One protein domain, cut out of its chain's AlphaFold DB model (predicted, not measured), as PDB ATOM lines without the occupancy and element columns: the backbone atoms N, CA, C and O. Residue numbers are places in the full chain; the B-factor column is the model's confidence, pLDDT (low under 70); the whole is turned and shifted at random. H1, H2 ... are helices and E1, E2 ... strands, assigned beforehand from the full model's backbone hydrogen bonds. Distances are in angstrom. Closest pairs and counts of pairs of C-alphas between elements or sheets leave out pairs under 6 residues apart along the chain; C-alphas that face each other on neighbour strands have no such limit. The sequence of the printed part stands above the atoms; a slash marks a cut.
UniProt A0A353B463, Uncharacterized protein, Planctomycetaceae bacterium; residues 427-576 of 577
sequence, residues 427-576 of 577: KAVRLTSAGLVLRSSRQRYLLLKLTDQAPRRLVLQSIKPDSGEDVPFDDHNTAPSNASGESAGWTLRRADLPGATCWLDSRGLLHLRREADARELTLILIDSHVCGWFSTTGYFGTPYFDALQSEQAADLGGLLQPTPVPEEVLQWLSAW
ATOM      1  N   LYS A 427     185.102 178.765 146.858       95.50
ATOM      2  CA  LYS A 427     186.536 178.900 146.565       95.50
ATOM      3  C   LYS A 427     187.121 177.701 145.829       95.50
ATOM      4  O   LYS A 427     188.125 177.867 145.153       95.50
ATOM      5  N   ALA A 428     186.502 176.539 145.957       97.00
ATOM      6  CA  ALA A 428     186.940 175.324 145.298       97.00
ATOM      7  C   ALA A 428     185.745 174.422 145.002       97.00
ATOM      8  O   ALA A 428     184.697 174.522 145.655       97.00
ATOM      9  N   VAL A 429     185.952 173.530 144.046       97.19
ATOM     10  CA  VAL A 429     185.041 172.457 143.673       97.19
ATOM     11  C   VAL A 429     185.795 171.150 143.600       97.19
ATOM     12  O   VAL A 429     186.998 171.114 143.358       97.19
ATOM     13  N   ARG A 430     185.073 170.057 143.793       95.81
ATOM     14  CA  ARG A 430     185.620 168.728 143.589       95.81
ATOM     15  C   ARG A 430     184.524 167.772 143.191       95.81
ATOM     16  O   ARG A 430     183.419 167.819 143.732       95.81
ATOM     17  N   LEU A 431     184.855 166.867 142.287       93.25
ATOM     18  CA  LEU A 431     183.987 165.757 141.959       93.25
ATOM     19  C   LEU A 431     184.238 164.566 142.890       93.25
ATOM     20  O   LEU A 431     185.381 164.219 143.176       93.25
ATOM     21  N   THR A 432     183.169 163.925 143.350       91.88
ATOM     22  CA  THR A 432     183.221 162.678 144.122       91.88
ATOM     23  C   THR A 432     182.205 161.682 143.570       91.88
ATOM     24  O   THR A 432     181.263 162.074 142.883       91.88
ATOM     25  N   SER A 433     182.311 160.406 143.952       87.88
ATOM     26  CA  SER A 433     181.297 159.387 143.624       87.88
ATOM     27  C   SER A 433     179.906 159.694 144.202       87.88
ATOM     28  O   SER A 433     178.896 159.169 143.728       87.88
ATOM     29  N   ALA A 434     179.835 160.555 145.223       88.94
ATOM     30  CA  ALA A 434     178.585 161.026 145.811       88.94
ATOM     31  C   ALA A 434     177.991 162.246 145.080       88.94
ATOM     32  O   ALA A 434     176.826 162.571 145.315       88.94
ATOM     33  N   GLY A 435     178.763 162.914 144.216       90.19
ATOM     34  CA  GLY A 435     178.368 164.127 143.501       90.19
ATOM     35  C   GLY A 435     179.400 165.252 143.601       90.19
ATOM     36  O   GLY A 435     180.566 165.041 143.952       90.19
ATOM     37  N   LEU A 436     178.957 166.470 143.291       93.50
ATOM     38  CA  LEU A 436     179.785 167.673 143.311       93.50
ATOM     39  C   LEU A 436     179.889 168.244 144.729       93.50
ATOM     40  O   LEU A 436     178.880 168.566 145.357       93.50
ATOM     41  N   VAL A 437     181.112 168.421 145.217       95.75
ATOM     42  CA  VAL A 437     181.407 169.059 146.500       95.75
ATOM     43  C   VAL A 437     181.893 170.484 146.258       95.75
ATOM     44  O   VAL A 437     182.810 170.719 145.475       95.75
ATOM     45  N   LEU A 438     181.282 171.443 146.950       95.88
ATOM     46  CA  LEU A 438     181.652 172.854 146.938       95.88
ATOM     47  C   LEU A 438     182.337 173.206 148.257       95.88
ATOM     48  O   LEU A 438     181.759 173.015 149.333       95.88
ATOM     49  N   ARG A 439     183.531 173.796 148.191       96.12
ATOM     50  CA  ARG A 439     184.222 174.322 149.370       96.12
ATOM     51  C   ARG A 439     184.071 175.830 149.459       96.12
ATOM     52  O   ARG A 439     184.450 176.585 148.562       96.12
ATOM     53  N   SER A 440     183.536 176.283 150.586       93.81
ATOM     54  CA  SER A 440     183.417 177.706 150.897       93.81
ATOM     55  C   SER A 440     184.712 178.301 151.466       93.81
ATOM     56  O   SER A 440     185.572 177.603 151.998       93.81
ATOM     57  N   SER A 441     184.801 179.629 151.473       89.50
ATOM     58  CA  SER A 441     185.892 180.416 152.053       89.50
ATOM     59  C   SER A 441     186.063 180.213 153.557       89.50
ATOM     60  O   SER A 441     187.124 180.501 154.098       89.50
ATOM     61  N   ARG A 442     185.036 179.692 154.239       91.94
ATOM     62  CA  ARG A 442     185.071 179.340 155.667       91.94
ATOM     63  C   ARG A 442     185.382 177.862 155.909       91.94
ATOM     64  O   ARG A 442     185.044 177.355 156.973       91.94
ATOM     65  N   GLN A 443     185.942 177.165 154.919       93.00
ATOM     66  CA  GLN A 443     186.252 175.730 154.983       93.00
ATOM     67  C   GLN A 443     185.031 174.846 155.301       93.00
ATOM     68  O   GLN A 443     185.159 173.761 155.861       93.00
ATOM     69  N   ARG A 444     183.821 175.309 154.954       93.62
ATOM     70  CA  ARG A 444     182.616 174.465 154.961       93.62
ATOM     71  C   ARG A 444     182.489 173.764 153.620       93.62
ATOM     72  O   ARG A 444     182.648 174.435 152.596       93.62
ATOM     73  N   TYR A 445     182.149 172.482 153.662       95.19
ATOM     74  CA  TYR A 445     181.965 171.619 152.501       95.19
ATOM     75  C   TYR A 445     180.479 171.345 152.304       95.19
ATOM     76  O   TYR A 445     179.774 170.988 153.252       95.19
ATOM     77  N   LEU A 446     180.011 171.546 151.079       94.75
ATOM     78  CA  LEU A 446     178.618 171.386 150.685       94.75
ATOM     79  C   LEU A 446     178.544 170.377 149.545       94.75
ATOM     80  O   LEU A 446     179.116 170.612 148.488       94.75
ATOM     81  N   LEU A 447     177.843 169.270 149.752       94.50
ATOM     82  CA  LEU A 447     177.567 168.278 148.719       94.50
ATOM     83  C   LEU A 447     176.281 168.651 147.981       94.50
ATOM     84  O   LEU A 447     175.228 168.777 148.609       94.50
ATOM     85  N   LEU A 448     176.359 168.789 146.660       93.62
ATOM     86  CA  LEU A 448     175.192 168.857 145.791       93.62
ATOM     87  C   LEU A 448     174.608 167.449 145.637       93.62
ATOM     88  O   LEU A 448     175.214 166.588 145.001       93.62
ATOM     89  N   LYS A 449     173.435 167.216 146.231       91.25
ATOM     90  CA  LYS A 449     172.756 165.914 146.230       91.25
ATOM     91  C   LYS A 449     171.308 166.064 145.764       91.25
ATOM     92  O   LYS A 449     170.670 167.087 145.997       91.25
ATOM     93  N   LEU A 450     170.777 165.012 145.152       91.00
ATOM     94  CA  LEU A 450     169.343 164.837 144.940       91.00
ATOM     95  C   LEU A 450     168.647 164.383 146.227       91.00
ATOM     96  O   LEU A 450     169.156 163.530 146.958       91.00
ATOM     97  N   THR A 451     167.467 164.932 146.497       90.25
ATOM     98  CA  THR A 451     166.590 164.437 147.558       90.25
ATOM     99  C   THR A 451     165.998 163.084 147.184       90.25
ATOM    100  O   THR A 451     165.648 162.843 146.030       90.25
ATOM    101  N   ASP A 452     165.817 162.223 148.184       87.88
ATOM    102  CA  ASP A 452     165.219 160.898 147.985       87.88
ATOM    103  C   ASP A 452     163.680 160.968 147.851       87.88
ATOM    104  O   ASP A 452     163.053 160.065 147.304       87.88
ATOM    105  N   GLN A 453     163.062 162.062 148.318       87.06
ATOM    106  CA  GLN A 453     161.615 162.300 148.252       87.06
ATOM    107  C   GLN A 453     161.185 162.878 146.897       87.06
ATOM    108  O   GLN A 453     161.894 163.708 146.326       87.06
ATOM    109  N   ALA A 454     160.007 162.461 146.417       84.62
ATOM    110  CA  ALA A 454     159.358 163.019 145.234       84.62
ATOM    111  C   ALA A 454     158.583 164.317 145.578       84.62
ATOM    112  O   ALA A 454     157.911 164.351 146.611       84.62
ATOM    113  N   PRO A 455     158.626 165.362 144.725       86.44
ATOM    114  CA  PRO A 455     159.476 165.473 143.538       86.44
ATOM    115  C   PRO A 455     160.957 165.588 143.927       86.44
ATOM    116  O   PRO A 455     161.289 166.271 144.896       86.44
ATOM    117  N   ARG A 456     161.845 164.927 143.167       88.38
ATOM    118  CA  ARG A 456     163.294 164.996 143.404       88.38
ATOM    119  C   ARG A 456     163.777 166.430 143.197       88.38
ATOM    120  O   ARG A 456     163.438 167.068 142.202       88.38
ATOM    121  N   ARG A 457     164.578 166.928 144.138       90.44
ATOM    122  CA  ARG A 457     165.147 168.282 144.131       90.44
ATOM    123  C   ARG A 457     166.648 168.216 144.334       90.44
ATOM    124  O   ARG A 457     167.134 167.346 145.052       90.44
ATOM    125  N   LEU A 458     167.374 169.164 143.753       91.81
ATOM    126  CA  LEU A 458     168.771 169.383 144.106       91.81
ATOM    127  C   LEU A 458     168.852 170.207 145.396       91.81
ATOM    128  O   LEU A 458     168.189 171.235 145.548       91.81
ATOM    129  N   VAL A 459     169.672 169.745 146.335       91.94
ATOM    130  CA  VAL A 459     169.930 170.404 147.618       91.94
ATOM    131  C   VAL A 459     171.424 170.437 147.904       91.94
ATOM    132  O   VAL A 459     172.187 169.599 147.424       91.94
ATOM    133  N   LEU A 460     171.836 171.408 148.716       91.94
ATOM    134  CA  LEU A 460     173.188 171.479 149.252       91.94
ATOM    135  C   LEU A 460     173.187 170.946 150.681       91.94
ATOM    136  O   LEU A 460     172.585 171.532 151.577       91.94
ATOM    137  N   GLN A 461     173.879 169.834 150.894       93.06
ATOM    138  CA  GLN A 461     174.018 169.207 152.200       93.06
ATOM    139  C   GLN A 461     175.392 169.528 152.785       93.06
ATOM    140  O   GLN A 461     176.415 169.261 152.161       93.06
ATOM    141  N   SER A 462     175.441 170.059 154.008       93.62
ATOM    142  CA  SER A 462     176.720 170.214 154.707       93.62
ATOM    143  C   SER A 462     177.320 168.842 155.004       93.62
ATOM    144  O   SER A 462     176.668 167.999 155.621       93.62
ATOM    145  N   ILE A 463     178.576 168.647 154.617       95.88
ATOM    146  CA  ILE A 463     179.335 167.422 154.886       95.88
ATOM    147  C   ILE A 463     180.599 167.738 155.685       95.88
ATOM    148  O   ILE A 463     181.021 168.893 155.797       95.88
ATOM    149  N   LYS A 464     181.191 166.702 156.283       96.00
ATOM    150  CA  LYS A 464     182.537 166.807 156.850       96.00
ATOM    151  C   LYS A 464     183.561 166.808 155.706       96.00
ATOM    152  O   LYS A 464     183.299 166.159 154.695       96.00
ATOM    153  N   PRO A 465     184.700 167.503 155.861       92.75
ATOM    154  CA  PRO A 465     185.823 167.325 154.951       92.75
ATOM    155  C   PRO A 465     186.224 165.848 154.898       92.75
ATOM    156  O   PRO A 465     186.215 165.165 155.925       92.75
ATOM    157  N   ASP A 466     186.595 165.380 153.717       92.62
ATOM    158  CA  ASP A 466     187.239 164.087 153.495       92.62
ATOM    159  C   ASP A 466     188.654 164.316 152.913       92.62
ATOM    160  O   ASP A 466     189.135 165.448 152.856       92.62
ATOM    161  N   SER A 467     189.341 163.246 152.512       91.50
ATOM    162  CA  SER A 467     190.725 163.299 152.026       91.50
ATOM    163  C   SER A 467     190.883 163.627 150.535       91.50
ATOM    164  O   SER A 467     191.991 163.506 150.022       91.50
ATOM    165  N   GLY A 468     189.813 163.962 149.807       91.81
ATOM    166  CA  GLY A 468     189.924 164.248 148.372       91.81
ATOM    167  C   GLY A 468     190.589 165.602 148.081       91.81
ATOM    168  O   GLY A 468     190.449 166.553 148.850       91.81
ATOM    169  N   GLU A 469     191.273 165.711 146.947       95.88
ATOM    170  CA  GLU A 469     191.935 166.946 146.519       95.88
ATOM    171  C   GLU A 469     190.940 167.928 145.887       95.88
ATOM    172  O   GLU A 469     190.241 167.590 144.935       95.88
ATOM    173  N   ASP A 470     190.855 169.139 146.432       97.44
ATOM    174  CA  ASP A 470     189.989 170.193 145.908       97.44
ATOM    175  C   ASP A 470     190.623 170.915 144.719       97.44
ATOM    176  O   ASP A 470     191.778 171.331 144.791       97.44
ATOM    177  N   VAL A 471     189.826 171.201 143.689       97.44
ATOM    178  CA  VAL A 471     190.227 172.067 142.576       97.44
ATOM    179  C   VAL A 471     189.825 173.510 142.907       97.44
ATOM    180  O   VAL A 471     188.627 173.805 143.015       97.44
ATOM    181  N   PRO A 472     190.781 174.429 143.142       97.12
ATOM    182  CA  PRO A 472     190.461 175.828 143.384       97.12
ATOM    183  C   PRO A 472     189.880 176.470 142.125       97.12
ATOM    184  O   PRO A 472     190.257 176.137 141.009       97.12
ATOM    185  N   PHE A 473     188.972 177.421 142.323       96.12
ATOM    186  CA  PHE A 473     188.635 178.356 141.260       96.12
ATOM    187  C   PHE A 473     189.789 179.332 141.065       96.12
ATOM    188  O   PHE A 473     190.294 179.861 142.059       96.12
ATOM    189  N   ASP A 474     190.132 179.619 139.813       92.94
ATOM    190  CA  ASP A 474     191.151 180.603 139.469       92.94
ATOM    191  C   ASP A 474     190.870 181.949 140.153       92.94
ATOM    192  O   ASP A 474     189.730 182.426 140.215       92.94
ATOM    193  N   ASP A 475     191.927 182.594 140.649       83.50
ATOM    194  CA  ASP A 475     191.839 183.955 141.192       83.50
ATOM    195  C   ASP A 475     191.662 185.004 140.077       83.50
ATOM    196  O   ASP A 475     191.302 186.155 140.340       83.50
ATOM    197  N   HIS A 476     191.886 184.608 138.819       75.88
ATOM    198  CA  HIS A 476     191.669 185.449 137.654       75.88
ATOM    199  C   HIS A 476     190.182 185.534 137.317       75.88
ATOM    200  O   HIS A 476     189.578 184.635 136.738       75.88
ATOM    201  N   ASN A 477     189.609 186.684 137.649       77.06
ATOM    202  CA  ASN A 477     188.286 187.083 137.210       77.06
ATOM    203  C   ASN A 477     188.336 187.446 135.721       77.06
ATOM    204  O   ASN A 477     188.646 188.585 135.365       77.06
ATOM    205  N   THR A 478     188.032 186.486 134.849       78.56
ATOM    206  CA  THR A 478     187.883 186.780 133.421       78.56
ATOM    207  C   THR A 478     186.508 187.389 133.221       78.56
ATOM    208  O   THR A 478     185.495 186.710 133.391       78.56
ATOM    209  N   ALA A 479     186.450 188.682 132.916       78.25
ATOM    210  CA  ALA A 479     185.196 189.282 132.499       78.25
ATOM    211  C   ALA A 479     184.925 188.872 131.045       78.25
ATOM    212  O   ALA A 479     185.761 189.162 130.182       78.25
ATOM    213  N   PRO A 480     183.799 188.205 130.751       78.44
ATOM    214  CA  PRO A 480     183.426 187.968 129.371       78.44
ATOM    215  C   PRO A 480     183.281 189.314 128.664       78.44
ATOM    216  O   PRO A 480     182.793 190.293 129.233       78.44
ATOM    217  N   SER A 481     183.782 189.372 127.436       73.12
ATOM    218  CA  SER A 481     183.553 190.508 126.553       73.12
ATOM    219  C   SER A 481     182.269 190.244 125.780       73.12
ATOM    220  O   SER A 481     182.078 189.137 125.276       73.12
ATOM    221  N   ASN A 482     181.386 191.231 125.705       68.94
ATOM    222  CA  ASN A 482     180.223 191.169 124.828       68.94
ATOM    223  C   ASN A 482     180.651 191.328 123.351       68.94
ATOM    224  O   ASN A 482     181.834 191.497 123.039       68.94
ATOM    225  N   ALA A 483     179.689 191.291 122.425       62.97
ATOM    226  CA  ALA A 483     179.955 191.450 120.992       62.97
ATOM    227  C   ALA A 483     180.644 192.785 120.634       62.97
ATOM    228  O   ALA A 483     181.371 192.840 119.645       62.97
ATOM    229  N   SER A 484     180.472 193.839 121.446       60.97
ATOM    230  CA  SER A 484     181.148 195.131 121.262       60.97
ATOM    231  C   SER A 484     182.557 195.186 121.867       60.97
ATOM    232  O   SER A 484     183.232 196.209 121.755       60.97
ATOM    233  N   GLY A 485     183.038 194.096 122.478       74.38
ATOM    234  CA  GLY A 485     184.346 194.031 123.132       74.38
ATOM    235  C   GLY A 485     184.384 194.696 124.509       74.38
ATOM    236  O   GLY A 485     185.437 194.721 125.149       74.38
ATOM    237  N   GLU A 486     183.255 195.212 124.995       75.25
ATOM    238  CA  GLU A 486     183.144 195.728 126.349       75.25
ATOM    239  C   GLU A 486     183.014 194.581 127.351       75.25
ATOM    240  O   GLU A 486     182.359 193.563 127.122       75.25
ATOM    241  N   SER A 487     183.647 194.751 128.508       79.69
ATOM    242  CA  SER A 487     183.469 193.834 129.628       79.69
ATOM    243  C   SER A 487     182.007 193.846 130.073       79.69
ATOM    244  O   SER A 487     181.479 194.911 130.410       79.69
ATOM    245  N   ALA A 488     181.398 192.663 130.171       77.00
ATOM    246  CA  ALA A 488     180.010 192.458 130.588       77.00
ATOM    247  C   ALA A 488     179.716 192.869 132.051       77.00
ATOM    248  O   ALA A 488     178.659 192.571 132.585       77.00
ATOM    249  N   GLY A 489     180.659 193.513 132.750       82.25
ATOM    250  CA  GLY A 489     180.498 194.005 134.122       82.25
ATOM    251  C   GLY A 489     180.582 192.930 135.205       82.25
ATOM    252  O   GLY A 489     180.955 193.238 136.337       82.25
ATOM    253  N   TRP A 490     180.328 191.674 134.847       87.25
ATOM    254  CA  TRP A 490     180.478 190.493 135.688       87.25
ATOM    255  C   TRP A 490     181.718 189.672 135.300       87.25
ATOM    256  O   TRP A 490     182.384 189.935 134.298       87.25
ATOM    257  N   THR A 491     182.086 188.704 136.140       89.44
ATOM    258  CA  THR A 491     183.336 187.942 136.010       89.44
ATOM    259  C   THR A 491     183.114 186.450 136.197       89.44
ATOM    260  O   THR A 491     182.319 186.051 137.048       89.44
ATOM    261  N   LEU A 492     183.890 185.635 135.490       92.31
ATOM    262  CA  LEU A 492     183.955 184.188 135.652       92.31
ATOM    263  C   LEU A 492     185.255 183.778 136.332       92.31
ATOM    264  O   LEU A 492     186.330 184.264 135.979       92.31
ATOM    265  N   ARG A 493     185.144 182.831 137.262       93.88
ATOM    266  CA  ARG A 493     186.275 182.050 137.766       93.88
ATOM    267  C   ARG A 493     186.129 180.614 137.292       93.88
ATOM    268  O   ARG A 493     185.038 180.059 137.405       93.88
ATOM    269  N   ARG A 494     187.197 180.021 136.770       95.31
ATOM    270  CA  ARG A 494     187.193 178.677 136.180       95.31
ATOM    271  C   ARG A 494     187.838 177.670 137.132       95.31
ATOM    272  O   ARG A 494     188.688 178.040 137.933       95.31
ATOM    273  N   ALA A 495     187.376 176.427 137.089       96.69
ATOM    274  CA  ALA A 495     187.993 175.275 137.731       96.69
ATOM    275  C   ALA A 495     187.873 174.075 136.782       96.69
ATOM    276  O   ALA A 495     186.761 173.674 136.423       96.69
ATOM    277  N   ASP A 496     189.009 173.514 136.377       96.25
ATOM    278  CA  ASP A 496     189.062 172.346 135.497       96.25
ATOM    279  C   ASP A 496     189.036 171.061 136.334       96.25
ATOM    280  O   ASP A 496     189.977 170.726 137.055       96.25
ATOM    281  N   LEU A 497     187.905 170.364 136.278       95.75
ATOM    282  CA  LEU A 497     187.688 169.078 136.930       95.75
ATOM    283  C   LEU A 497     188.107 167.945 135.975       95.75
ATOM    284  O   LEU A 497     188.105 168.125 134.758       95.75
ATOM    285  N   PRO A 498     188.404 166.735 136.475       93.94
ATOM    286  CA  PRO A 498     188.638 165.588 135.598       93.94
ATOM    287  C   PRO A 498     187.426 165.313 134.684       93.94
ATOM    288  O   PRO A 498     186.375 164.886 135.160       93.94
ATOM    289  N   GLY A 499     187.570 165.569 133.377       93.00
ATOM    290  CA  GLY A 499     186.534 165.347 132.359       93.00
ATOM    291  C   GLY A 499     185.416 166.399 132.315       93.00
ATOM    292  O   GLY A 499     184.379 166.163 131.683       93.00
ATOM    293  N   ALA A 500     185.582 167.538 132.990       94.75
ATOM    294  CA  ALA A 500     184.594 168.609 132.998       94.75
ATOM    295  C   ALA A 500     185.193 169.972 133.353       94.75
ATOM    296  O   ALA A 500     186.188 170.080 134.059       94.75
ATOM    297  N   THR A 501     184.506 171.038 132.968       95.44
ATOM    298  CA  THR A 501     184.839 172.399 133.381       95.44
ATOM    299  C   THR A 501     183.711 172.964 134.228       95.44
ATOM    300  O   THR A 501     182.524 172.786 133.935       95.44
ATOM    301  N   CYS A 502     184.092 173.644 135.304       96.44
ATOM    302  CA  CYS A 502     183.178 174.369 136.160       96.44
ATOM    303  C   CYS A 502     183.522 175.857 136.145       96.44
ATOM    304  O   CYS A 502     184.683 176.233 136.310       96.44
ATOM    305  N   TRP A 503     182.512 176.711 135.998       95.88
ATOM    306  CA  TRP A 503     182.677 178.151 136.143       95.88
ATOM    307  C   TRP A 503     181.811 178.681 137.270       95.88
ATOM    308  O   TRP A 503     180.669 178.263 137.459       95.88
ATOM    309  N   LEU A 504     182.348 179.648 137.999       94.06
ATOM    310  CA  LEU A 504     181.640 180.382 139.024       94.06
ATOM    311  C   LEU A 504     181.560 181.852 138.636       94.06
ATOM    312  O   LEU A 504     182.552 182.583 138.648       94.06
ATOM    313  N   ASP A 505     180.345 182.262 138.320       91.69
ATOM    314  CA  ASP A 505     179.975 183.604 137.913       91.69
ATOM    315  C   ASP A 505     179.834 184.530 139.133       91.69
ATOM    316  O   ASP A 505     179.293 184.136 140.172       91.69
ATOM    317  N   SER A 506     180.293 185.783 139.037       86.88
ATOM    318  CA  SER A 506     180.101 186.810 140.074       86.88
ATOM    319  C   SER A 506     178.630 187.142 140.338       86.88
ATOM    320  O   SER A 506     178.291 187.548 141.452       86.88
ATOM    321  N   ARG A 507     177.744 186.892 139.363       85.56
ATOM    322  CA  ARG A 507     176.276 186.913 139.509       85.56
ATOM    323  C   ARG A 507     175.771 185.790 140.424       85.56
ATOM    324  O   ARG A 507     174.635 185.807 140.905       85.56
ATOM    325  N   GLY A 508     176.649 184.836 140.717       86.62
ATOM    326  CA  GLY A 508     176.470 183.741 141.648       86.62
ATOM    327  C   GLY A 508     175.934 182.458 141.014       86.62
ATOM    328  O   GLY A 508     175.357 181.612 141.698       86.62
ATOM    329  N   LEU A 509     176.104 182.315 139.712       92.31
ATOM    330  CA  LEU A 509     175.733 181.114 138.988       92.31
ATOM    331  C   LEU A 509     176.923 180.152 138.958       92.31
ATOM    332  O   LEU A 509     178.075 180.575 138.855       92.31
ATOM    333  N   LEU A 510     176.640 178.864 139.112       95.19
ATOM    334  CA  LEU A 510     177.619 177.797 138.971       95.19
ATOM    335  C   LEU A 510     177.315 177.045 137.680       95.19
ATOM    336  O   LEU A 510     176.287 176.383 137.588       95.19
ATOM    337  N   HIS A 511     178.208 177.143 136.711       96.12
ATOM    338  CA  HIS A 511     178.084 176.491 135.415       96.12
ATOM    339  C   HIS A 511     178.908 175.211 135.426       96.12
ATOM    340  O   HIS A 511     180.041 175.210 135.912       96.12
ATOM    341  N   LEU A 512     178.358 174.129 134.891       96.06
ATOM    342  CA  LEU A 512     179.049 172.862 134.716       96.06
ATOM    343  C   LEU A 512     178.843 172.353 133.297       96.06
ATOM    344  O   LEU A 512     177.709 172.227 132.838       96.06
ATOM    345  N   ARG A 513     179.944 171.991 132.640       95.38
ATOM    346  CA  ARG A 513     179.936 171.359 131.320       95.38
ATOM    347  C   ARG A 513     180.929 170.207 131.311       95.38
ATOM    348  O   ARG A 513     182.040 170.357 131.812       95.38
ATOM    349  N   ARG A 514     180.541 169.055 130.768       94.06
ATOM    350  CA  ARG A 514     181.453 167.906 130.632       94.06
ATOM    351  C   ARG A 514     182.234 168.047 129.332       94.06
ATOM    352  O   ARG A 514     181.737 168.621 128.375       94.06
ATOM    353  N   GLU A 515     183.437 167.499 129.264       92.69
ATOM    354  CA  GLU A 515     184.215 167.535 128.015       92.69
ATOM    355  C   GLU A 515     183.570 166.677 126.918       92.69
ATOM    356  O   GLU A 515     183.554 167.056 125.751       92.69
ATOM    357  N   ALA A 516     182.983 165.541 127.304       93.12
ATOM    358  CA  ALA A 516     182.320 164.608 126.393       93.12
ATOM    359  C   ALA A 516     180.868 164.990 126.045       93.12
ATOM    360  O   ALA A 516     180.199 164.245 125.332       93.12
ATOM    361  N   ASP A 517     180.346 166.093 126.587       90.94
ATOM    362  CA  ASP A 517     178.947 166.489 126.427       90.94
ATOM    363  C   ASP A 517     178.845 168.010 126.336       90.94
ATOM    364  O   ASP A 517     179.138 168.720 127.297       90.94
ATOM    365  N   ALA A 518     178.409 168.512 125.181       88.62
ATOM    366  CA  ALA A 518     178.298 169.946 124.951       88.62
ATOM    367  C   ALA A 518     177.281 170.620 125.884       88.62
ATOM    368  O   ALA A 518     177.382 171.829 126.092       88.62
ATOM    369  N   ARG A 519     176.327 169.864 126.450       93.00
ATOM    370  CA  ARG A 519     175.255 170.395 127.297       93.00
ATOM    371  C   ARG A 519     175.788 170.996 128.590       93.00
ATOM    372  O   ARG A 519     176.711 170.473 129.220       93.00
ATOM    373  N   GLU A 520     175.139 172.072 129.015       94.88
ATOM    374  CA  GLU A 520     175.492 172.813 130.218       94.88
ATOM    375  C   GLU A 520     174.409 172.714 131.288       94.88
ATOM    376  O   GLU A 520     173.221 172.874 131.015       94.88
ATOM    377  N   LEU A 521     174.855 172.546 132.533       96.25
ATOM    378  CA  LEU A 521     174.053 172.725 133.732       96.25
ATOM    379  C   LEU A 521     174.465 174.017 134.449       96.25
ATOM    380  O   LEU A 521     175.565 174.109 134.992       96.25
ATOM    381  N   THR A 522     173.562 174.992 134.508       96.12
ATOM    382  CA  THR A 522     173.717 176.213 135.308       96.12
ATOM    383  C   THR A 522     172.910 176.102 136.589       96.12
ATOM    384  O   THR A 522     171.721 175.809 136.554       96.12
ATOM    385  N   LEU A 523     173.534 176.366 137.736       94.81
ATOM    386  CA  LEU A 523     172.924 176.243 139.055       94.81
ATOM    387  C   LEU A 523     172.950 177.559 139.823       94.81
ATOM    388  O   LEU A 523     173.950 178.273 139.893       94.81
ATOM    389  N   ILE A 524     171.847 177.816 140.507       91.81
ATOM    390  CA  ILE A 524     171.667 178.899 141.454       91.81
ATOM    391  C   ILE A 524     171.885 178.349 142.862       91.81
ATOM    392  O   ILE A 524     171.048 177.619 143.398       91.81
ATOM    393  N   LEU A 525     172.994 178.731 143.497       86.56
ATOM    394  CA  LEU A 525     173.330 178.240 144.836       86.56
ATOM    395  C   LEU A 525     172.689 179.120 145.921       86.56
ATOM    396  O   LEU A 525     173.053 180.288 146.090       86.56
ATOM    397  N   ILE A 526     171.748 178.579 146.690       81.19
ATOM    398  CA  ILE A 526     171.187 179.227 147.888       81.19
ATOM    399  C   ILE A 526     171.199 178.257 149.071       81.19
ATOM    400  O   ILE A 526     171.280 177.047 148.886       81.19
ATOM    401  N   ASP A 527     171.143 178.792 150.293       69.56
ATOM    402  CA  ASP A 527     171.397 178.074 151.558       69.56
ATOM    403  C   ASP A 527     170.473 176.861 151.856       69.56
ATOM    404  O   ASP A 527     170.654 176.206 152.878       69.56
ATOM    405  N   SER A 528     169.485 176.523 151.012       68.44
ATOM    406  CA  SER A 528     168.560 175.401 151.290       68.44
ATOM    407  C   SER A 528     168.052 174.602 150.088       68.44
ATOM    408  O   SER A 528     167.679 173.444 150.251       68.44
ATOM    409  N   HIS A 529     168.025 175.170 148.888       78.31
ATOM    410  CA  HIS A 529     167.568 174.484 147.681       78.31
ATOM    411  C   HIS A 529     168.402 174.941 146.491       78.31
ATOM    412  O   HIS A 529     169.015 176.002 146.524       78.31
ATOM    413  N   VAL A 530     168.472 174.124 145.451       88.56
ATOM    414  CA  VAL A 530     169.176 174.477 144.223       88.56
ATOM    415  C   VAL A 530     168.167 174.511 143.098       88.56
ATOM    416  O   VAL A 530     167.333 173.619 142.958       88.56
ATOM    417  N   CYS A 531     168.251 175.579 142.324       91.88
ATOM    418  CA  CYS A 531     167.511 175.737 141.081       91.88
ATOM    419  C   CYS A 531     168.527 175.787 139.969       91.88
ATOM    420  O   CYS A 531     169.700 176.079 140.221       91.88
ATOM    421  N   GLY A 532     168.091 175.525 138.757       94.00
ATOM    422  CA  GLY A 532     169.002 175.562 137.649       94.00
ATOM    423  C   GLY A 532     168.310 175.744 136.328       94.00
ATOM    424  O   GLY A 532     167.091 175.806 136.220       94.00
ATOM    425  N   TRP A 533     169.163 175.841 135.334       95.31
ATOM    426  CA  TRP A 533     168.825 175.816 133.937       95.31
ATOM    427  C   TRP A 533     169.717 174.765 133.292       95.31
ATOM    428  O   TRP A 533     170.910 174.682 133.601       95.31
ATOM    429  N   PHE A 534     169.133 173.939 132.441       95.12
ATOM    430  CA  PHE A 534     169.857 172.963 131.645       95.12
ATOM    431  C   PHE A 534     169.666 173.300 130.173       95.12
ATOM    432  O   PHE A 534     168.555 173.632 129.765       95.12
ATOM    433  N   SER A 535     170.733 173.220 129.382       90.69
ATOM    434  CA  SER A 535     170.725 173.764 128.022       90.69
ATOM    435  C   SER A 535     169.684 173.147 127.084       90.69
ATOM    436  O   SER A 535     169.292 173.804 126.132       90.69
ATOM    437  N   THR A 536     169.224 171.917 127.344       86.25
ATOM    438  CA  THR A 536     168.194 171.248 126.526       86.25
ATOM    439  C   THR A 536     166.785 171.361 127.098       86.25
ATOM    440  O   THR A 536     165.832 171.480 126.341       86.25
ATOM    441  N   THR A 537     166.628 171.324 128.424       86.50
ATOM    442  CA  THR A 537     165.301 171.246 129.070       86.50
ATOM    443  C   THR A 537     164.859 172.547 129.732       86.50
ATOM    444  O   THR A 537     163.767 172.614 130.288       86.50
ATOM    445  N   GLY A 538     165.718 173.563 129.756       89.56
ATOM    446  CA  GLY A 538     165.430 174.841 130.389       89.56
ATOM    447  C   GLY A 538     165.424 174.784 131.918       89.56
ATOM    448  O   GLY A 538     166.254 174.124 132.552       89.56
ATOM    449  N   TYR A 539     164.521 175.562 132.508       91.81
ATOM    450  CA  TYR A 539     164.457 175.849 133.937       91.81
ATOM    451  C   TYR A 539     163.984 174.660 134.799       91.81
ATOM    452  O   TYR A 539     163.077 173.919 134.426       91.81
ATOM    453  N   PHE A 540     164.531 174.532 136.013       92.44
ATOM    454  CA  PHE A 540     163.972 173.695 137.078       92.44
ATOM    455  C   PHE A 540     164.261 174.254 138.486       92.44
ATOM    456  O   PHE A 540     165.265 174.935 138.718       92.44
ATOM    457  N   GLY A 541     163.433 173.900 139.477       90.44
ATOM    458  CA  GLY A 541     163.613 174.290 140.880       90.44
ATOM    459  C   GLY A 541     162.524 175.214 141.434       90.44
ATOM    460  O   GLY A 541     161.346 175.054 141.134       90.44
ATOM    461  N   THR A 542     162.901 176.129 142.339       87.06
ATOM    462  CA  THR A 542     161.961 177.062 142.982       87.06
ATOM    463  C   THR A 542     161.501 178.184 142.043       87.06
ATOM    464  O   THR A 542     162.349 178.944 141.568       87.06
ATOM    465  N   PRO A 543     160.188 178.410 141.870       83.88
ATOM    466  CA  PRO A 543     159.650 179.375 140.903       83.88
ATOM    467  C   PRO A 543     160.149 180.811 141.107       83.88
ATOM    468  O   PRO A 543     160.114 181.618 140.191       83.88
ATOM    469  N   TYR A 544     160.719 181.109 142.279       81.44
ATOM    470  CA  TYR A 544     161.469 182.339 142.535       81.44
ATOM    471  C   TYR A 544     162.531 182.651 141.472       81.44
ATOM    472  O   TYR A 544     162.853 183.812 141.269       81.44
ATOM    473  N   PHE A 545     163.103 181.656 140.798       86.56
ATOM    474  CA  PHE A 545     164.115 181.894 139.768       86.56
ATOM    475  C   PHE A 545     163.629 181.687 138.332       86.56
ATOM    476  O   PHE A 545     164.449 181.793 137.424       86.56
ATOM    477  N   ASP A 546     162.344 181.400 138.133       85.62
ATOM    478  CA  ASP A 546     161.758 181.145 136.818       85.62
ATOM    479  C   ASP A 546     161.118 182.421 136.270       85.62
ATOM    480  O   ASP A 546     160.137 182.903 136.832       85.62
ATOM    481  N   ALA A 547     161.660 182.972 135.184       74.62
ATOM    482  CA  ALA A 547     161.090 184.161 134.558       74.62
ATOM    483  C   ALA A 547     159.715 183.880 133.921       74.62
ATOM    484  O   ALA A 547     158.800 184.684 134.078       74.62
ATOM    485  N   LEU A 548     159.521 182.723 133.282       74.81
ATOM    486  CA  LEU A 548     158.302 182.417 132.522       74.81
ATOM    487  C   LEU A 548     157.116 182.136 133.442       74.81
ATOM    488  O   LEU A 548     156.022 182.667 133.255       74.81
ATOM    489  N   GLN A 549     157.335 181.331 134.484       70.50
ATOM    490  CA  GLN A 549     156.283 181.083 135.468       70.50
ATOM    491  C   GLN A 549     155.955 182.332 136.287       70.50
ATOM    492  O   GLN A 549     154.838 182.436 136.782       70.50
ATOM    493  N   SER A 550     156.891 183.273 136.437       65.12
ATOM    494  CA  SER A 550     156.671 184.496 137.213       65.12
ATOM    495  C   SER A 550     155.567 185.382 136.628       65.12
ATOM    496  O   SER A 550     154.731 185.888 137.380       65.12
ATOM    497  N   GLU A 551     155.509 185.493 135.299       69.06
ATOM    498  CA  GLU A 551     154.480 186.254 134.586       69.06
ATOM    499  C   GLU A 551     153.113 185.580 134.730       69.06
ATOM    500  O   GLU A 551     152.143 186.210 135.145       69.06
ATOM    501  N   GLN A 552     153.056 184.261 134.524       69.94
ATOM    502  CA  GLN A 552     151.820 183.478 134.653       69.94
ATOM    503  C   GLN A 552     151.293 183.426 136.099       69.94
ATOM    504  O   GLN A 552     150.089 183.337 136.344       69.94
ATOM    505  N   ALA A 553     152.191 183.466 137.086       66.38
ATOM    506  CA  ALA A 553     151.841 183.437 138.501       66.38
ATOM    507  C   ALA A 553     151.118 184.692 138.971       66.38
ATOM    508  O   ALA A 553     150.253 184.602 139.849       66.38
ATOM    509  N   ALA A 554     151.512 185.849 138.425       66.38
ATOM    510  CA  ALA A 554     150.931 187.136 138.771       66.38
ATOM    511  C   ALA A 554     149.416 187.136 138.517       66.38
ATOM    512  O   ALA A 554     148.660 187.666 139.331       66.38
ATOM    513  N   ASP A 555     148.979 186.434 137.472       67.88
ATOM    514  CA  ASP A 555     147.576 186.361 137.069       67.88
ATOM    515  C   ASP A 555     146.748 185.365 137.896       67.88
ATOM    516  O   ASP A 555     145.536 185.526 138.047       67.88
ATOM    517  N   LEU A 556     147.379 184.330 138.463       65.75
ATOM    518  CA  LEU A 556     146.664 183.189 139.053       65.75
ATOM    519  C   LEU A 556     146.586 183.195 140.586       65.75
ATOM    520  O   LEU A 556     145.985 182.289 141.165       65.75
ATOM    521  N   GLY A 557     147.190 184.175 141.273       66.94
ATOM    522  CA  GLY A 557     147.129 184.301 142.741       66.94
ATOM    523  C   GLY A 557     147.610 183.056 143.513       66.94
ATOM    524  O   GLY A 557     147.294 182.884 144.693       66.94
ATOM    525  N   GLY A 558     148.337 182.157 142.842       63.78
ATOM    526  CA  GLY A 558     148.584 180.786 143.276       63.78
ATOM    527  C   GLY A 558     149.926 180.575 143.978       63.78
ATOM    528  O   GLY A 558     150.896 181.311 143.798       63.78
ATOM    529  N   LEU A 559     150.002 179.515 144.787       66.56
ATOM    530  CA  LEU A 559     151.276 178.967 145.258       66.56
ATOM    531  C   LEU A 559     151.955 178.249 144.089       66.56
ATOM    532  O   LEU A 559     151.569 177.130 143.753       66.56
ATOM    533  N   LEU A 560     152.972 178.876 143.497       74.56
ATOM    534  CA  LEU A 560     153.777 178.226 142.470       74.56
ATOM    535  C   LEU A 560     154.472 176.992 143.052       74.56
ATOM    536  O   LEU A 560     155.152 177.059 144.083       74.56
ATOM    537  N   GLN A 561     154.269 175.852 142.397       82.69
ATOM    538  CA  GLN A 561     154.913 174.601 142.766       82.69
ATOM    539  C   GLN A 561     156.315 174.554 142.157       82.69
ATOM    540  O   GLN A 561     156.480 174.932 141.003       82.69
ATOM    541  N   PRO A 562     157.332 174.072 142.891       85.75
ATOM    542  CA  PRO A 562     158.657 173.887 142.320       85.75
ATOM    543  C   PRO A 562     158.653 172.944 141.117       85.75
ATOM    544  O   PRO A 562     158.137 171.827 141.214       85.75
ATOM    545  N   THR A 563     159.293 173.371 140.032       89.81
ATOM    546  CA  THR A 563     159.529 172.557 138.840       89.81
ATOM    547  C   THR A 563     160.481 171.412 139.203       89.81
ATOM    548  O   THR A 563     161.576 171.670 139.724       89.81
ATOM    549  N   PRO A 564     160.083 170.141 139.004       91.94
ATOM    550  CA  PRO A 564     160.930 168.999 139.336       91.94
ATOM    551  C   PRO A 564     162.207 168.996 138.488       91.94
ATOM    552  O   PRO A 564     162.234 169.539 137.388       91.94
ATOM    553  N   VAL A 565     163.267 168.357 138.991       93.94
ATOM    554  CA  VAL A 565     164.500 168.171 138.209       93.94
ATOM    555  C   VAL A 565     164.202 167.245 137.016       93.94
ATOM    556  O   VAL A 565     163.737 166.126 137.260       93.94
ATOM    557  N   PRO A 566     164.471 167.660 135.762       94.00
ATOM    558  CA  PRO A 566     164.219 166.839 134.579       94.00
ATOM    559  C   PRO A 566     165.027 165.540 134.594       94.00
ATOM    560  O   PRO A 566     166.174 165.525 135.044       94.00
ATOM    561  N   GLU A 567     164.462 164.455 134.058       92.94
ATOM    562  CA  GLU A 567     165.139 163.149 134.003       92.94
ATOM    563  C   GLU A 567     166.471 163.229 133.241       92.94
ATOM    564  O   GLU A 567     167.455 162.620 133.653       92.94
ATOM    565  N   GLU A 568     166.555 164.060 132.199       92.88
ATOM    566  CA  GLU A 568     167.802 164.315 131.466       92.88
ATOM    567  C   GLU A 568     168.915 164.867 132.360       92.88
ATOM    568  O   GLU A 568     170.063 164.436 132.254       92.88
ATOM    569  N   VAL A 569     168.586 165.768 133.291       93.12
ATOM    570  CA  VAL A 569     169.552 166.301 134.262       93.12
ATOM    571  C   VAL A 569     170.000 165.195 135.215       93.12
ATOM    572  O   VAL A 569     171.177 165.121 135.568       93.12
ATOM    573  N   LEU A 570     169.092 164.300 135.619       91.75
ATOM    574  CA  LEU A 570     169.425 163.157 136.476       91.75
ATOM    575  C   LEU A 570     170.374 162.185 135.768       91.75
ATOM    576  O   LEU A 570     171.382 161.781 136.353       91.75
ATOM    577  N   GLN A 571     170.087 161.854 134.510       91.75
ATOM    578  CA  GLN A 571     170.942 161.020 133.668       91.75
ATOM    579  C   GLN A 571     172.309 161.676 133.467       91.75
ATOM    580  O   GLN A 571     173.340 161.032 133.683       91.75
ATOM    581  N   TRP A 572     172.324 162.974 133.157       92.56
ATOM    582  CA  TRP A 572     173.545 163.752 132.976       92.56
ATOM    583  C   TRP A 572     174.410 163.759 134.238       92.56
ATOM    584  O   TRP A 572     175.603 163.484 134.150       92.56
ATOM    585  N   LEU A 573     173.817 163.984 135.417       89.56
ATOM    586  CA  LEU A 573     174.520 163.932 136.705       89.56
ATOM    587  C   LEU A 573     174.996 162.517 137.053       89.56
ATOM    588  O   LEU A 573     176.045 162.355 137.672       89.56
ATOM    589  N   SER A 574     174.240 161.484 136.676       88.38
ATOM    590  CA  SER A 574     174.596 160.095 136.978       88.38
ATOM    591  C   SER A 574     175.829 159.615 136.211       88.38
ATOM    592  O   SER A 574     176.572 158.792 136.734       88.38
ATOM    593  N   ALA A 575     176.088 160.186 135.031       88.19
ATOM    594  CA  ALA A 575     177.239 159.871 134.189       88.19
ATOM    595  C   ALA A 575     178.584 160.409 134.724       88.19
ATOM    596  O   ALA A 575     179.608 160.267 134.057       88.19
ATOM    597  N   TRP A 576     178.580 161.058 135.892       78.88
ATOM    598  CA  TRP A 576     179.784 161.466 136.622       78.88
ATOM    599  C   TRP A 576     180.231 160.435 137.677       78.88
ATOM    600  O   TRP A 576     181.273 160.629 138.305       78.88
TER     601      TRP A 576
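AT A GLANCE: This is residues 427 to 576 of the 577 residues of an uncharacterized protein of Planctomycetaceae bacterium (UniProt A0A353B463). Two strongly twisted sheets lie face to face as a sandwich with crossed strands: E5 to E10 make the larger sheet and E1 to E4 the smaller one, and the two come near each other where E1 is beside E5 and where E4 is beside E9. H2 packs across E8 and E9 of the larger sheet and only grazes the smaller one, H1 lies outside the sandwich beyond E10, and the long link from E4 to E5 reaches far out from the mean of the C-alphas. The printed part has 150 residues with ten named strands followed by two named helices, and its class is mixed, helices and strands. The sheet orders are E5 E6 E7 E8 E9 E10 and E1 E2 E3 E4, both antiparallel throughout. The whole is compact, with a radius of gyration of the C-alphas of 16.3 A and spans of 47 by 45 by 32 A.

IN THESE COORDINATES: Look first for the larger sheet: E5 is residues 492 to 497, E6 500 to 505, E7 509 to 514, E8 517 to 525, E9 530 to 534 and E10 538 to 540. Find C-alpha 517 at (178.947, 166.489, 126.427); from there E8, the longest strand, runs 22.6 A to C-alpha 525 at (173.330, 178.240, 144.836). For the smaller sheet, start at C-alpha 427 at (186.536, 178.900, 146.565), where E1 begins; it holds residues 427 to 432 and spans 16.7 A. E2 is residues 435 to 440, E3 445 to 450 and E4 458 to 463. H1 is residues 547 to 556 and runs 15.1 A. H2 is residues 567 to 574, runs 10.4 A and ends at C-alpha 574 at (174.596, 160.095, 136.978).

HOW THE PARTS SIT: Begin with the larger sheet, a meander, each strand the antiparallel neighbour of the one before; its edge strands are E5 and E10. Look for N 495 and O 502, 2.8 A apart, between E5 and E6, and for N 503 and O 511, 2.9 A, between E6 and E7. E7 and E8 have N 512 and O 521 at 2.8 A, E8 and E9 have N 522 and O 533 at 2.8 A, and E9 and E10 have N 534 and O 538 at 2.9 A. The smaller sheet, E1 to E4, is a second meander, with N 430 and O 437 at 2.9 A, N 438 and O 446 at 2.8 A, and N 447 and O 461 at 2.8 A. In the sandwich, two sheets face to face, the facing parts are 10.5 A centre to centre and the strands cross at 51 degrees. The closest C-alphas of E1 and E5 are those of Arg 430 and Leu 497, 7.0 A apart; those of E4 and E9 are Leu 458 and Val 530, 5.1 A apart. H2 is on the larger sheet at a height over the sheet of 9.4 A, and at 87 degrees to E8 on the local plane it runs across the strands. It lies over E8 and only just over E9, on which 3 of its 8 C-alphas fall; the closest C-alphas of H2 and E9 are those of Val 569 and Phe 534, 7.2 A apart. It only grazes the smaller sheet, with its residues 570 to 574. H1 is not on either sheet, and H1 and H2 are apart. In H2 every O i to N i+4 pair is within hydrogen-bond range; in H1 2 of 6 are, beside 5 of 7 O i to N i+3 pairs.

THE WHOLE: The C-alphas farthest apart are those of Ser 467 and Asp 555, 51.2 A. The printed part has no cut. The one long link, residues 464 to 491, joins the two sheets, and its residues 471 to 472 pair antiparallel with residues 428 to 429 of E1. The mean pLDDT of the printed part is 87.6; look for values under 70 at residues 482 to 484, 527 to 528 and 550 to 559.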